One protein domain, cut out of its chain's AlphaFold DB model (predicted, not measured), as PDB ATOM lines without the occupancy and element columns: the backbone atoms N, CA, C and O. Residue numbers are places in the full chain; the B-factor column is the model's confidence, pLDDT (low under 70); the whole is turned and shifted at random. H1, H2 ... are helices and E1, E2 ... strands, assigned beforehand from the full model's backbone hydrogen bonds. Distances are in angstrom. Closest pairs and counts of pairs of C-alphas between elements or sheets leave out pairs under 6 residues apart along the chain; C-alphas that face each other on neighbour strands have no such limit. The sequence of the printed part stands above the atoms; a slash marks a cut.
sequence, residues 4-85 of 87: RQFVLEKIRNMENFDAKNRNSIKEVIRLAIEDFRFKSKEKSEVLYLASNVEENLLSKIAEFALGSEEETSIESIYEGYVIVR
ATOM      1  N   ARG A   4     -23.823 -34.775  22.903       89.75
ATOM      2  CA  ARG A   4     -23.578 -36.119  22.355       89.75
ATOM      3  C   ARG A   4     -22.185 -36.651  22.709       89.75
ATOM      4  O   ARG A   4     -22.063 -37.811  23.083       89.75
ATOM      5  N   GLN A   5     -21.138 -35.827  22.607       91.81
ATOM      6  CA  GLN A   5     -19.783 -36.231  23.016       91.81
ATOM      7  C   GLN A   5     -19.724 -36.555  24.509       91.81
ATOM      8  O   GLN A   5     -19.104 -37.543  24.881       91.81
ATOM      9  N   PHE A   6     -20.415 -35.764  25.332       92.31
ATOM     10  CA  PHE A   6     -20.560 -36.030  26.758       92.31
ATOM     11  C   PHE A   6     -21.175 -37.396  27.031       92.31
ATOM     12  O   PHE A   6     -20.576 -38.201  27.737       92.31
ATOM     13  N   VAL A   7     -22.318 -37.695  26.416       92.69
ATOM     14  CA  VAL A   7     -22.990 -38.982  26.621       92.69
ATOM     15  C   VAL A   7     -22.106 -40.149  26.180       92.69
ATOM     16  O   VAL A   7     -21.947 -41.109  26.928       92.69
ATOM     17  N   LEU A   8     -21.458 -40.045  25.016       92.06
ATOM     18  CA  LEU A   8     -20.555 -41.089  24.523       92.06
ATOM     19  C   LEU A   8     -19.346 -41.311  25.439       92.06
ATOM     20  O   LEU A   8     -18.920 -42.450  25.614       92.06
ATOM     21  N   GLU A   9     -18.786 -40.251  26.018       93.44
ATOM     22  CA  GLU A   9     -17.682 -40.362  26.974       93.44
ATOM     23  C   GLU A   9     -18.134 -41.045  28.269       93.44
ATOM     24  O   GLU A   9     -17.466 -41.962  28.745       93.44
ATOM     25  N   LYS A  10     -19.303 -40.670  28.803       92.56
ATOM     26  CA  LYS A  10     -19.870 -41.303  30.002       92.56
ATOM     27  C   LYS A  10     -20.167 -42.781  29.786       92.56
ATOM     28  O   LYS A  10     -19.774 -43.587  30.619       92.56
ATOM     29  N   ILE A  11     -20.759 -43.135  28.647       92.31
ATOM     30  CA  ILE A  11     -21.023 -44.529  28.272       92.31
ATOM     31  C   ILE A  11     -19.724 -45.328  28.150       92.31
ATOM     32  O   ILE A  11     -19.645 -46.436  28.661       92.31
ATOM     33  N   ARG A  12     -18.681 -44.770  27.520       90.50
ATOM     34  CA  ARG A  12     -17.373 -45.445  27.400       90.50
ATOM     35  C   ARG A  12     -16.703 -45.706  28.746       90.50
ATOM     36  O   ARG A  12     -15.964 -46.674  28.862       90.50
ATOM     37  N   ASN A  13     -16.943 -44.843  29.729       89.94
ATOM     38  CA  ASN A  13     -16.407 -44.990  31.080       89.94
ATOM     39  C   ASN A  13     -17.248 -45.933  31.961       89.94
ATOM     40  O   ASN A  13     -16.835 -46.242  33.075       89.94
ATOM     41  N   MET A  14     -18.411 -46.392  31.489       91.00
ATOM     42  CA  MET A  14     -19.240 -47.386  32.170       91.00
ATOM     43  C   MET A  14     -18.913 -48.787  31.642       91.00
ATOM     44  O   MET A  14     -19.174 -49.088  30.482       91.00
ATOM     45  N   GLU A  15     -18.394 -49.673  32.497       82.75
ATOM     46  CA  GLU A  15     -18.005 -51.039  32.090       82.75
ATOM     47  C   GLU A  15     -19.166 -51.886  31.539       82.75
ATOM     48  O   GLU A  15     -18.936 -52.756  30.706       82.75
ATOM     49  N   ASN A  16     -20.409 -51.639  31.970       86.38
ATOM     50  CA  ASN A  16     -21.571 -52.477  31.638       86.38
ATOM     51  C   ASN A  16     -22.781 -51.657  31.164       86.38
ATOM     52  O   ASN A  16     -23.921 -51.948  31.528       86.38
ATOM     53  N   PHE A  17     -22.547 -50.599  30.388       91.75
ATOM     54  CA  PHE A  17     -23.653 -49.832  29.821       91.75
ATOM     55  C   PHE A  17     -24.434 -50.665  28.796       91.75
ATOM     56  O   PHE A  17     -23.866 -51.161  27.823       91.75
ATOM     57  N   ASP A  18     -25.751 -50.754  28.980       89.81
ATOM     58  CA  ASP A  18     -26.673 -51.346  28.014       89.81
ATOM     59  C   ASP A  18     -27.750 -50.324  27.637       89.81
ATOM     60  O   ASP A  18     -28.562 -49.915  28.465       89.81
ATOM     61  N   ALA A  19     -27.783 -49.935  26.360       88.25
ATOM     62  CA  ALA A  19     -28.766 -48.996  25.825       88.25
ATOM     63  C   ALA A  19     -30.212 -49.513  25.938       88.25
ATOM     64  O   ALA A  19     -31.144 -48.720  25.919       88.25
ATOM     65  N   LYS A  20     -30.438 -50.825  26.072       87.19
ATOM     66  CA  LYS A  20     -31.777 -51.391  26.307       87.19
ATOM     67  C   LYS A  20     -32.146 -51.424  27.788       87.19
ATOM     68  O   LYS A  20     -33.317 -51.612  28.126       87.19
ATOM     69  N   ASN A  21     -31.172 -51.229  28.672       89.31
ATOM     70  CA  ASN A  21     -31.375 -51.215  30.106       89.31
ATOM     71  C   ASN A  21     -31.618 -49.784  30.593       89.31
ATOM     72  O   ASN A  21     -30.716 -48.947  30.655       89.31
ATOM     73  N   ARG A  22     -32.851 -49.513  31.029       88.19
ATOM     74  CA  ARG A  22     -33.225 -48.201  31.571       88.19
ATOM     75  C   ARG A  22     -32.369 -47.787  32.764       88.19
ATOM     76  O   ARG A  22     -32.138 -46.597  32.926       88.19
ATOM     77  N   ASN A  23     -31.864 -48.725  33.566       90.25
ATOM     78  CA  ASN A  23     -30.997 -48.387  34.695       90.25
ATOM     79  C   ASN A  23     -29.661 -47.804  34.230       90.25
ATOM     80  O   ASN A  23     -29.225 -46.803  34.791       90.25
ATOM     81  N   SER A  24     -29.072 -48.341  33.159       92.44
ATOM     82  CA  SER A  24     -27.863 -47.768  32.559       92.44
ATOM     83  C   SER A  24     -28.120 -46.350  32.035       92.44
ATOM     84  O   SER A  24     -27.306 -45.452  32.231       92.44
ATOM     85  N   ILE A  25     -29.289 -46.105  31.434       92.31
ATOM     86  CA  ILE A  25     -29.676 -44.762  30.968       92.31
ATOM     87  C   ILE A  25     -29.884 -43.807  32.155       92.31
ATOM     88  O   ILE A  25     -29.395 -42.677  32.130       92.31
ATOM     89  N   LYS A  26     -30.569 -44.258  33.216       92.44
ATOM     90  CA  LYS A  26     -30.751 -43.491  34.459       92.44
ATOM     91  C   LYS A  26     -29.403 -43.117  35.081       92.44
ATOM     92  O   LYS A  26     -29.245 -41.984  35.518       92.44
ATOM     93  N   GLU A  27     -28.402 -43.997  35.051       93.06
ATOM     94  CA  GLU A  27     -27.046 -43.652  35.501       93.06
ATOM     95  C   GLU A  27     -26.411 -42.526  34.678       93.06
ATOM     96  O   GLU A  27     -25.862 -41.588  35.256       93.06
ATOM     97  N   VAL A  28     -26.540 -42.546  33.346       94.00
ATOM     98  CA  VAL A  28     -26.051 -41.441  32.497       94.00
ATOM     99  C   VAL A  28     -26.752 -40.126  32.857       94.00
ATOM    100  O   VAL A  28     -26.108 -39.080  32.933       94.00
ATOM    101  N   ILE A  29     -28.057 -40.176  33.126       93.69
ATOM    102  CA  ILE A  29     -28.849 -39.018  33.562       93.69
ATOM    103  C   ILE A  29     -28.373 -38.494  34.923       93.69
ATOM    104  O   ILE A  29     -28.210 -37.283  35.071       93.69
ATOM    105  N   ARG A  30     -28.098 -39.369  35.900       93.38
ATOM    106  CA  ARG A  30     -27.547 -38.968  37.209       93.38
ATOM    107  C   ARG A  30     -26.209 -38.255  37.055       93.38
ATOM    108  O   ARG A  30     -26.044 -37.164  37.590       93.38
ATOM    109  N   LEU A  31     -25.299 -38.816  36.255       93.56
ATOM    110  CA  LEU A  31     -24.004 -38.187  35.981       93.56
ATOM    111  C   LEU A  31     -24.162 -36.839  35.275       93.56
ATOM    112  O   LEU A  31     -23.421 -35.908  35.564       93.56
ATOM    113  N   ALA A  32     -25.132 -36.707  34.370       93.50
ATOM    114  CA  ALA A  32     -25.418 -35.427  33.738       93.50
ATOM    115  C   ALA A  32     -25.932 -34.385  34.742       93.50
ATOM    116  O   ALA A  32     -25.480 -33.243  34.719       93.50
ATOM    117  N   ILE A  33     -26.844 -34.769  35.639       93.25
ATOM    118  CA  ILE A  33     -27.347 -33.878  36.692       93.25
ATOM    119  C   ILE A  33     -26.190 -33.351  37.551       93.25
ATOM    120  O   ILE A  33     -26.131 -32.151  37.826       93.25
ATOM    121  N   GLU A  34     -25.259 -34.226  37.933       93.12
ATOM    122  CA  GLU A  34     -24.099 -33.869  38.753       93.12
ATOM    123  C   GLU A  34     -23.093 -32.990  37.995       93.12
ATOM    124  O   GLU A  34     -22.742 -31.905  38.470       93.12
ATOM    125  N   ASP A  35     -22.677 -33.399  36.796       92.12
ATOM    126  CA  ASP A  35     -21.640 -32.709  36.022       92.12
ATOM    127  C   ASP A  35     -22.093 -31.335  35.518       92.12
ATOM    128  O   ASP A  35     -21.334 -30.363  35.578       92.12
ATOM    129  N   PHE A  36     -23.340 -31.229  35.048       90.44
ATOM    130  CA  PHE A  36     -23.915 -29.956  34.605       90.44
ATOM    131  C   PHE A  36     -24.494 -29.130  35.761       90.44
ATOM    132  O   PHE A  36     -24.949 -28.006  35.534       90.44
ATOM    133  N   ARG A  37     -24.450 -29.650  36.998       92.31
ATOM    134  CA  ARG A  37     -24.985 -29.010  38.211       92.31
ATOM    135  C   ARG A  37     -26.440 -28.568  38.046       92.31
ATOM    136  O   ARG A  37     -26.808 -27.446  38.409       92.31
ATOM    137  N   PHE A  38     -27.260 -29.444  37.474       92.81
ATOM    138  CA  PHE A  38     -28.692 -29.207  37.333       92.81
ATOM    139  C   PHE A  38     -29.365 -29.089  38.699       92.81
ATOM    140  O   PHE A  38     -28.924 -29.660  39.696       92.81
ATOM    141  N   LYS A  39     -30.459 -28.325  38.747       91.62
ATOM    142  CA  LYS A  39     -31.297 -28.241  39.950       91.62
ATOM    143  C   LYS A  39     -32.218 -29.455  40.077       91.62
ATOM    144  O   LYS A  39     -32.727 -29.720  41.170       91.62
ATOM    145  N   SER A  40     -32.453 -30.161  38.970       90.62
ATOM    146  CA  SER A  40     -33.147 -31.443  38.941       90.62
ATOM    147  C   SER A  40     -32.409 -32.473  39.787       90.62
ATOM    148  O   SER A  40     -31.191 -32.423  39.924       90.62
ATOM    149  N   LYS A  41     -33.144 -33.408  40.382       90.88
ATOM    150  CA  LYS A  41     -32.556 -34.444  41.238       90.88
ATOM    151  C   LYS A  41     -33.335 -35.738  41.158       90.88
ATOM    152  O   LYS A  41     -34.564 -35.722  41.135       90.88
ATOM    153  N   GLU A  42     -32.623 -36.852  41.195       89.44
ATOM    154  CA  GLU A  42     -33.237 -38.161  41.358       89.44
ATOM    155  C   GLU A  42     -33.322 -38.516  42.849       89.44
ATOM    156  O   GLU A  42     -32.371 -38.314  43.607       89.44
ATOM    157  N   LYS A  43     -34.469 -39.031  43.295       86.44
ATOM    158  CA  LYS A  43     -34.634 -39.576  44.644       86.44
ATOM    159  C   LYS A  43     -35.572 -40.773  44.602       86.44
ATOM    160  O   LYS A  43     -36.729 -40.618  44.233       86.44
ATOM    161  N   SER A  44     -35.084 -41.931  45.054       83.12
ATOM    162  CA  SER A  44     -35.879 -43.165  45.169       83.12
ATOM    163  C   SER A  44     -36.632 -43.494  43.873       83.12
ATOM    164  O   SER A  44     -37.841 -43.680  43.899       83.12
ATOM    165  N   GLU A  45     -35.912 -43.496  42.746       81.12
ATOM    166  CA  GLU A  45     -36.436 -43.754  41.392       81.12
ATOM    167  C   GLU A  45     -37.385 -42.695  40.815       81.12
ATOM    168  O   GLU A  45     -37.854 -42.847  39.690       81.12
ATOM    169  N   VAL A  46     -37.615 -41.595  41.532       86.69
ATOM    170  CA  VAL A  46     -38.395 -40.455  41.047       86.69
ATOM    171  C   VAL A  46     -37.456 -39.337  40.615       86.69
ATOM    172  O   VAL A  46     -36.607 -38.891  41.397       86.69
ATOM    173  N   LEU A  47     -37.637 -38.838  39.392       91.19
ATOM    174  CA  LEU A  47     -36.917 -37.666  38.905       91.19
ATOM    175  C   LEU A  47     -37.714 -36.392  39.201       91.19
ATOM    176  O   LEU A  47     -38.819 -36.195  38.702       91.19
ATOM    177  N   TYR A  48     -37.138 -35.499  39.999       91.19
ATOM    178  CA  TYR A  48     -37.680 -34.168  40.248       91.19
ATOM    179  C   TYR A  48     -37.052 -33.195  39.263       91.19
ATOM    180  O   TYR A  48     -35.874 -32.865  39.400       91.19
ATOM    181  N   LEU A  49     -37.839 -32.726  38.301       90.69
ATOM    182  CA  LEU A  49     -37.400 -31.750  37.315       90.69
ATOM    183  C   LEU A  49     -37.572 -30.333  37.853       90.69
ATOM    184  O   LEU A  49     -38.626 -29.973  38.391       90.69
ATOM    185  N   ALA A  50     -36.524 -29.526  37.704       89.38
ATOM    186  CA  ALA A  50     -36.521 -28.142  38.163       89.38
ATOM    187  C   ALA A  50     -36.988 -27.137  37.100       89.38
ATOM    188  O   ALA A  50     -37.372 -26.024  37.452       89.38
ATOM    189  N   SER A  51     -36.937 -27.492  35.811       89.38
ATOM    190  CA  SER A  51     -37.449 -26.662  34.713       89.38
ATOM    191  C   SER A  51     -37.632 -27.471  33.428       89.38
ATOM    192  O   SER A  51     -36.943 -28.470  33.226       89.38
ATOM    193  N   ASN A  52     -38.461 -26.963  32.511       88.75
ATOM    194  CA  ASN A  52     -38.622 -27.533  31.167       88.75
ATOM    195  C   ASN A  52     -37.307 -27.521  30.361       88.75
ATOM    196  O   ASN A  52     -37.123 -28.314  29.445       88.75
ATOM    197  N   VAL A  53     -36.380 -26.605  30.674       90.19
ATOM    198  CA  VAL A  53     -35.074 -26.544  30.000       90.19
ATOM    199  C   VAL A  53     -34.215 -27.740  30.400       90.19
ATOM    200  O   VAL A  53     -33.646 -28.401  29.536       90.19
ATOM    201  N   GLU A  54     -34.142 -28.033  31.700       91.56
ATOM    202  CA  GLU A  54     -33.425 -29.210  32.199       91.56
ATOM    203  C   GLU A  54     -34.099 -30.503  31.729       91.56
ATOM    204  O   GLU A  54     -33.406 -31.420  31.304       91.56
ATOM    205  N   GLU A  55     -35.432 -30.550  31.707       91.81
ATOM    206  CA  GLU A  55     -36.194 -31.663  31.132       91.81
ATOM    207  C   GLU A  55     -35.795 -31.950  29.682       91.81
ATOM    208  O   GLU A  55     -35.418 -33.073  29.358       91.81
ATOM    209  N   ASN A  56     -35.802 -30.930  28.820       91.69
ATOM    210  CA  ASN A  56     -35.436 -31.082  27.412       91.69
ATOM    211  C   ASN A  56     -33.990 -31.563  27.242       91.69
ATOM    212  O   ASN A  56     -33.707 -32.405  26.389       91.69
ATOM    213  N   LEU A  57     -33.065 -31.050  28.059       93.12
ATOM    214  CA  LEU A  57     -31.667 -31.483  28.036       93.12
ATOM    215  C   LEU A  57     -31.520 -32.942  28.477       93.12
ATOM    216  O   LEU A  57     -30.799 -33.699  27.827       93.12
ATOM    217  N   LEU A  58     -32.212 -33.348  29.542       93.31
ATOM    218  CA  LEU A  58     -32.192 -34.720  30.046       93.31
ATOM    219  C   LEU A  58     -32.849 -35.704  29.070       93.31
ATOM    220  O   LEU A  58     -32.294 -36.776  28.836       93.31
ATOM    221  N   SER A  59     -33.956 -35.321  28.435       93.12
ATOM    222  CA  SER A  59     -34.575 -36.076  27.337       93.12
ATOM    223  C   SER A  59     -33.599 -36.255  26.170       93.12
ATOM    224  O   SER A  59     -33.421 -37.365  25.668       93.12
ATOM    225  N   LYS A  60     -32.854 -35.202  25.800       93.69
ATOM    226  CA  LYS A  60     -31.845 -35.297  24.736       93.69
ATOM    227  C   LYS A  60     -30.651 -36.177  25.112       93.69
ATOM    228  O   LYS A  60     -30.109 -36.883  24.264       93.69
ATOM    229  N   ILE A  61     -30.237 -36.158  26.377       93.69
ATOM    230  CA  ILE A  61     -29.217 -37.073  26.908       93.69
ATOM    231  C   ILE A  61     -29.701 -38.523  26.830       93.69
ATOM    232  O   ILE A  61     -28.942 -39.384  26.388       93.69
ATOM    233  N   ALA A  62     -30.952 -38.784  27.212       92.75
ATOM    234  CA  ALA A  62     -31.550 -40.111  27.135       92.75
ATOM    235  C   ALA A  62     -31.608 -40.631  25.690       92.75
ATOM    236  O   ALA A  62     -31.223 -41.770  25.441       92.75
ATOM    237  N   GLU A  63     -32.002 -39.785  24.735       93.31
ATOM    238  CA  GLU A  63     -31.986 -40.104  23.301       93.31
ATOM    239  C   GLU A  63     -30.582 -40.520  22.834       93.31
ATOM    240  O   GLU A  63     -30.399 -41.578  22.228       93.31
ATOM    241  N   PHE A  64     -29.553 -39.737  23.182       92.81
ATOM    242  CA  PHE A  64     -28.175 -40.087  22.832       92.81
ATOM    243  C   PHE A  64     -27.693 -41.371  23.507       92.81
ATOM    244  O   PHE A  64     -26.898 -42.092  22.907       92.81
ATOM    245  N   ALA A  65     -28.163 -41.661  24.720       91.38
ATOM    246  CA  ALA A  65     -27.794 -42.867  25.450       91.38
ATOM    247  C   ALA A  65     -28.456 -44.126  24.872       91.38
ATOM    248  O   ALA A  65     -27.828 -45.180  24.815       91.38
ATOM    249  N   LEU A  66     -29.688 -44.002  24.377       90.62
ATOM    250  CA  LEU A  66     -30.377 -45.058  23.636       90.62
ATOM    251  C   LEU A  66     -29.720 -45.357  22.284       90.62
ATOM    252  O   LEU A  66     -29.907 -46.441  21.737       90.62
ATOM    253  N   GLY A  67     -28.984 -44.391  21.725       85.38
ATOM    254  CA  GLY A  67     -28.474 -44.477  20.359       85.38
ATOM    255  C   GLY A  67     -29.591 -44.492  19.310       85.38
ATOM    256  O   GLY A  67     -29.338 -44.885  18.173       85.38
ATOM    257  N   SER A  68     -30.806 -44.085  19.691       78.00
ATOM    258  CA  SER A  68     -31.952 -43.981  18.790       78.00
ATOM    259  C   SER A  68     -31.941 -42.637  18.066       78.00
ATOM    260  O   SER A  68     -31.464 -41.634  18.601       78.00
ATOM    261  N   GLU A  69     -32.473 -42.620  16.846       76.06
ATOM    262  CA  GLU A  69     -32.820 -41.380  16.140       76.06
ATOM    263  C   GLU A  69     -34.250 -40.916  16.464       76.06
ATOM    264  O   GLU A  69     -34.655 -39.830  16.055       76.06
ATOM    265  N   GLU A  70     -35.011 -41.726  17.206       79.06
ATOM    266  CA  GLU A  70     -36.358 -41.390  17.654       79.06
ATOM    267  C   GLU A  70     -36.323 -40.516  18.909       79.06
ATOM    268  O   GLU A  70     -35.585 -40.783  19.864       79.06
ATOM    269  N   GLU A  71     -37.174 -39.490  18.928       80.31
ATOM    270  CA  GLU A  71     -37.333 -38.618  20.088       80.31
ATOM    271  C   GLU A  71     -37.734 -39.435  21.323       80.31
ATOM    272  O   GLU A  71     -38.716 -40.176  21.325       80.31
ATOM    273  N   THR A  72     -36.960 -39.285  22.399       86.00
ATOM    274  CA  THR A  72     -37.209 -39.958  23.674       86.00
ATOM    275  C   THR A  72     -37.511 -38.931  24.753       86.00
ATOM    276  O   THR A  72     -36.723 -38.015  24.979       86.00
ATOM    277  N   SER A  73     -38.619 -39.124  25.471       88.06
ATOM    278  CA  SER A  73     -38.916 -38.363  26.687       88.06
ATOM    279  C   SER A  73     -38.232 -38.988  27.900       88.06
ATOM    280  O   SER A  73     -38.221 -40.212  28.075       88.06
ATOM    281  N   ILE A  74     -37.729 -38.134  28.789       89.69
ATOM    282  CA  ILE A  74     -37.247 -38.532  30.109       89.69
ATOM    283  C   ILE A  74     -38.329 -39.276  30.909       89.69
ATOM    284  O   ILE A  74     -38.016 -40.204  31.652       89.69
ATOM    285  N   GLU A  75     -39.608 -38.954  30.697       89.12
ATOM    286  CA  GLU A  75     -40.732 -39.649  31.329       89.12
ATOM    287  C   GLU A  75     -40.778 -41.129  30.948       89.12
ATOM    288  O   GLU A  75     -41.023 -41.971  31.808       89.12
ATOM    289  N   SER A  76     -40.455 -41.477  29.700       88.75
ATOM    290  CA  SER A  76     -40.418 -42.870  29.241       88.75
ATOM    291  C   SER A  76     -39.303 -43.681  29.911       88.75
ATOM    292  O   SER A  76     -39.451 -44.887  30.113       88.75
ATOM    293  N   ILE A  77     -38.193 -43.033  30.283       90.19
ATOM    294  CA  ILE A  77     -37.073 -43.671  30.997       90.19
ATOM    295  C   ILE A  77     -37.427 -43.934  32.460       90.19
ATOM    296  O   ILE A  77     -37.072 -44.976  33.015       90.19
ATOM    297  N   TYR A  78     -38.141 -42.994  33.075       90.44
ATOM    298  CA  TYR A  78     -38.604 -43.096  34.455       90.44
ATOM    299  C   TYR A  78     -40.006 -43.694  34.571       90.44
ATOM    300  O   TYR A  78     -40.591 -43.602  35.635       90.44
ATOM    301  N   GLU A  79     -40.555 -44.313  33.523       85.88
ATOM    302  CA  GLU A  79     -41.882 -44.959  33.547       85.88
ATOM    303  C   GLU A  79     -43.015 -44.045  34.053       85.88
ATOM    304  O   GLU A  79     -43.943 -44.485  34.724       85.88
ATOM    305  N   GLY A  80     -42.925 -42.749  33.755       78.50
ATOM    306  CA  GLY A  80     -43.855 -41.732  34.243       78.50
ATOM    307  C   GLY A  80     -43.605 -41.266  35.684       78.50
ATOM    308  O   GLY A  80     -44.313 -40.380  36.157       78.50
ATOM    309  N   TYR A  81     -42.588 -41.782  36.387       81.44
ATOM    310  CA  TYR A  81     -42.163 -41.311  37.714       81.44
ATOM    311  C   TYR A  81     -41.346 -40.009  37.631       81.44
ATOM    312  O   TYR A  81     -40.197 -39.924  38.076       81.44
ATOM    313  N   VAL A  82     -41.957 -38.971  37.064       79.81
ATOM    314  CA  VAL A  82     -41.366 -37.640  36.908       79.81
ATOM    315  C   VAL A  82     -42.237 -36.599  37.603       79.81
ATOM    316  O   VAL A  82     -43.448 -36.543  37.416       79.81
ATOM    317  N   ILE A  83     -41.617 -35.754  38.428       80.38
ATOM    318  CA  ILE A  83     -42.291 -34.659  39.130       80.38
ATOM    319  C   ILE A  83     -41.714 -33.336  38.639       80.38
ATOM    320  O   ILE A  83     -40.624 -32.933  39.048       80.38
ATOM    321  N   VAL A  84     -42.479 -32.625  37.812       71.06
ATOM    322  CA  VAL A  84     -42.160 -31.258  37.386       71.06
ATOM    323  C   VAL A  84     -42.695 -30.281  38.430       71.06
ATOM    324  O   VAL A  84     -43.906 -30.135  38.601       71.06
ATOM    325  N   ARG A  85     -41.807 -29.592  39.155       66.38
ATOM    326  CA  ARG A  85     -42.218 -28.471  40.016       66.38
ATOM    327  C   ARG A  85     -42.091 -27.177  39.221       66.38
ATOM    328  O   ARG A  85     -40.989 -26.669  39.052       66.38
TER     329      ARG A  85
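This is residues 4 to 85 of the 87 residues of an uncharacterized protein of Anaerobacillus alkaliphilus (UniProt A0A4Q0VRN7). What is the main picture? Two helices, H2 and H3, packed on each other at a steep angle make the core; H1 packs on both at one end, and a small three-stranded sheet stands at the other, with the short helix H4 packed on H3 near that sheet. What are the parts? The printed part has 82 residues, mostly helix, with four named helices and three named strands in the order H1 H2 E1 E2 H3 H4 E3; the sheet is mixed, in the order E1 E2 E3. How large is it? It is compact, with a radius of gyration of the C-alphas of 11.5 A and spans of 33 by 24 by 23 A.

How is the sheet paired? E1, residues 41 to 43, and E2, residues 46 to 49, are an antiparallel hairpin, with N 48 and O 41 within hydrogen-bond range at 2.8 A. E3, residues 82 to 84, is parallel to E2, with N 83 and O 47 within hydrogen-bond range at 2.8 A. Which helices are at the sheet? H2, residues 22 to 35, H3, residues 52 to 66, and H4, residues 74 to 77, are on the sheet, but each only grazes it. E2, H3, H4 and E3 form a strand-helix-strand unit, two parallel neighbour strands with helices between them, and its crossover is right-handed. How do the helices meet? H2 and H3 touch at a steep tilt of 49 degrees, opposite ways, with the closest C-alphas, those of Ile 25 and Ala 65, 6.1 A apart. H3 also touches H4, the closest C-alphas being those of Ser 59 and Ile 74, at 4.6 A. H1, residues 4 to 12, touches H3 at a steep tilt of 52 degrees, with the closest C-alphas, those of Arg 4 and Phe 64, 6.1 A apart; H1 is not on the sheet. Are the helix backbones complete? Every O i to N i+4 pair is within hydrogen-bond range in H1, H2 and H3; H4 is too short for one.

Where are the ends? H1 begins at C-alpha 4, (-23.578, -36.119, 22.355), and E3 ends at C-alpha 84, (-42.160, -31.258, 37.386). Which elements are longest? From first to last C-alpha, H3 measures 20.8 A, H2 19.9 A, H1 12.3 A and E2 9.5 A.

How far does it reach? The two C-alphas farthest apart, those of Glu 15 and Arg 85, are 34.0 A apart. Are there cuts or long links? The printed part has no cut, and no link is long. Where is confidence low? The mean pLDDT of the printed part is 88.9, and residue 85 is under 70.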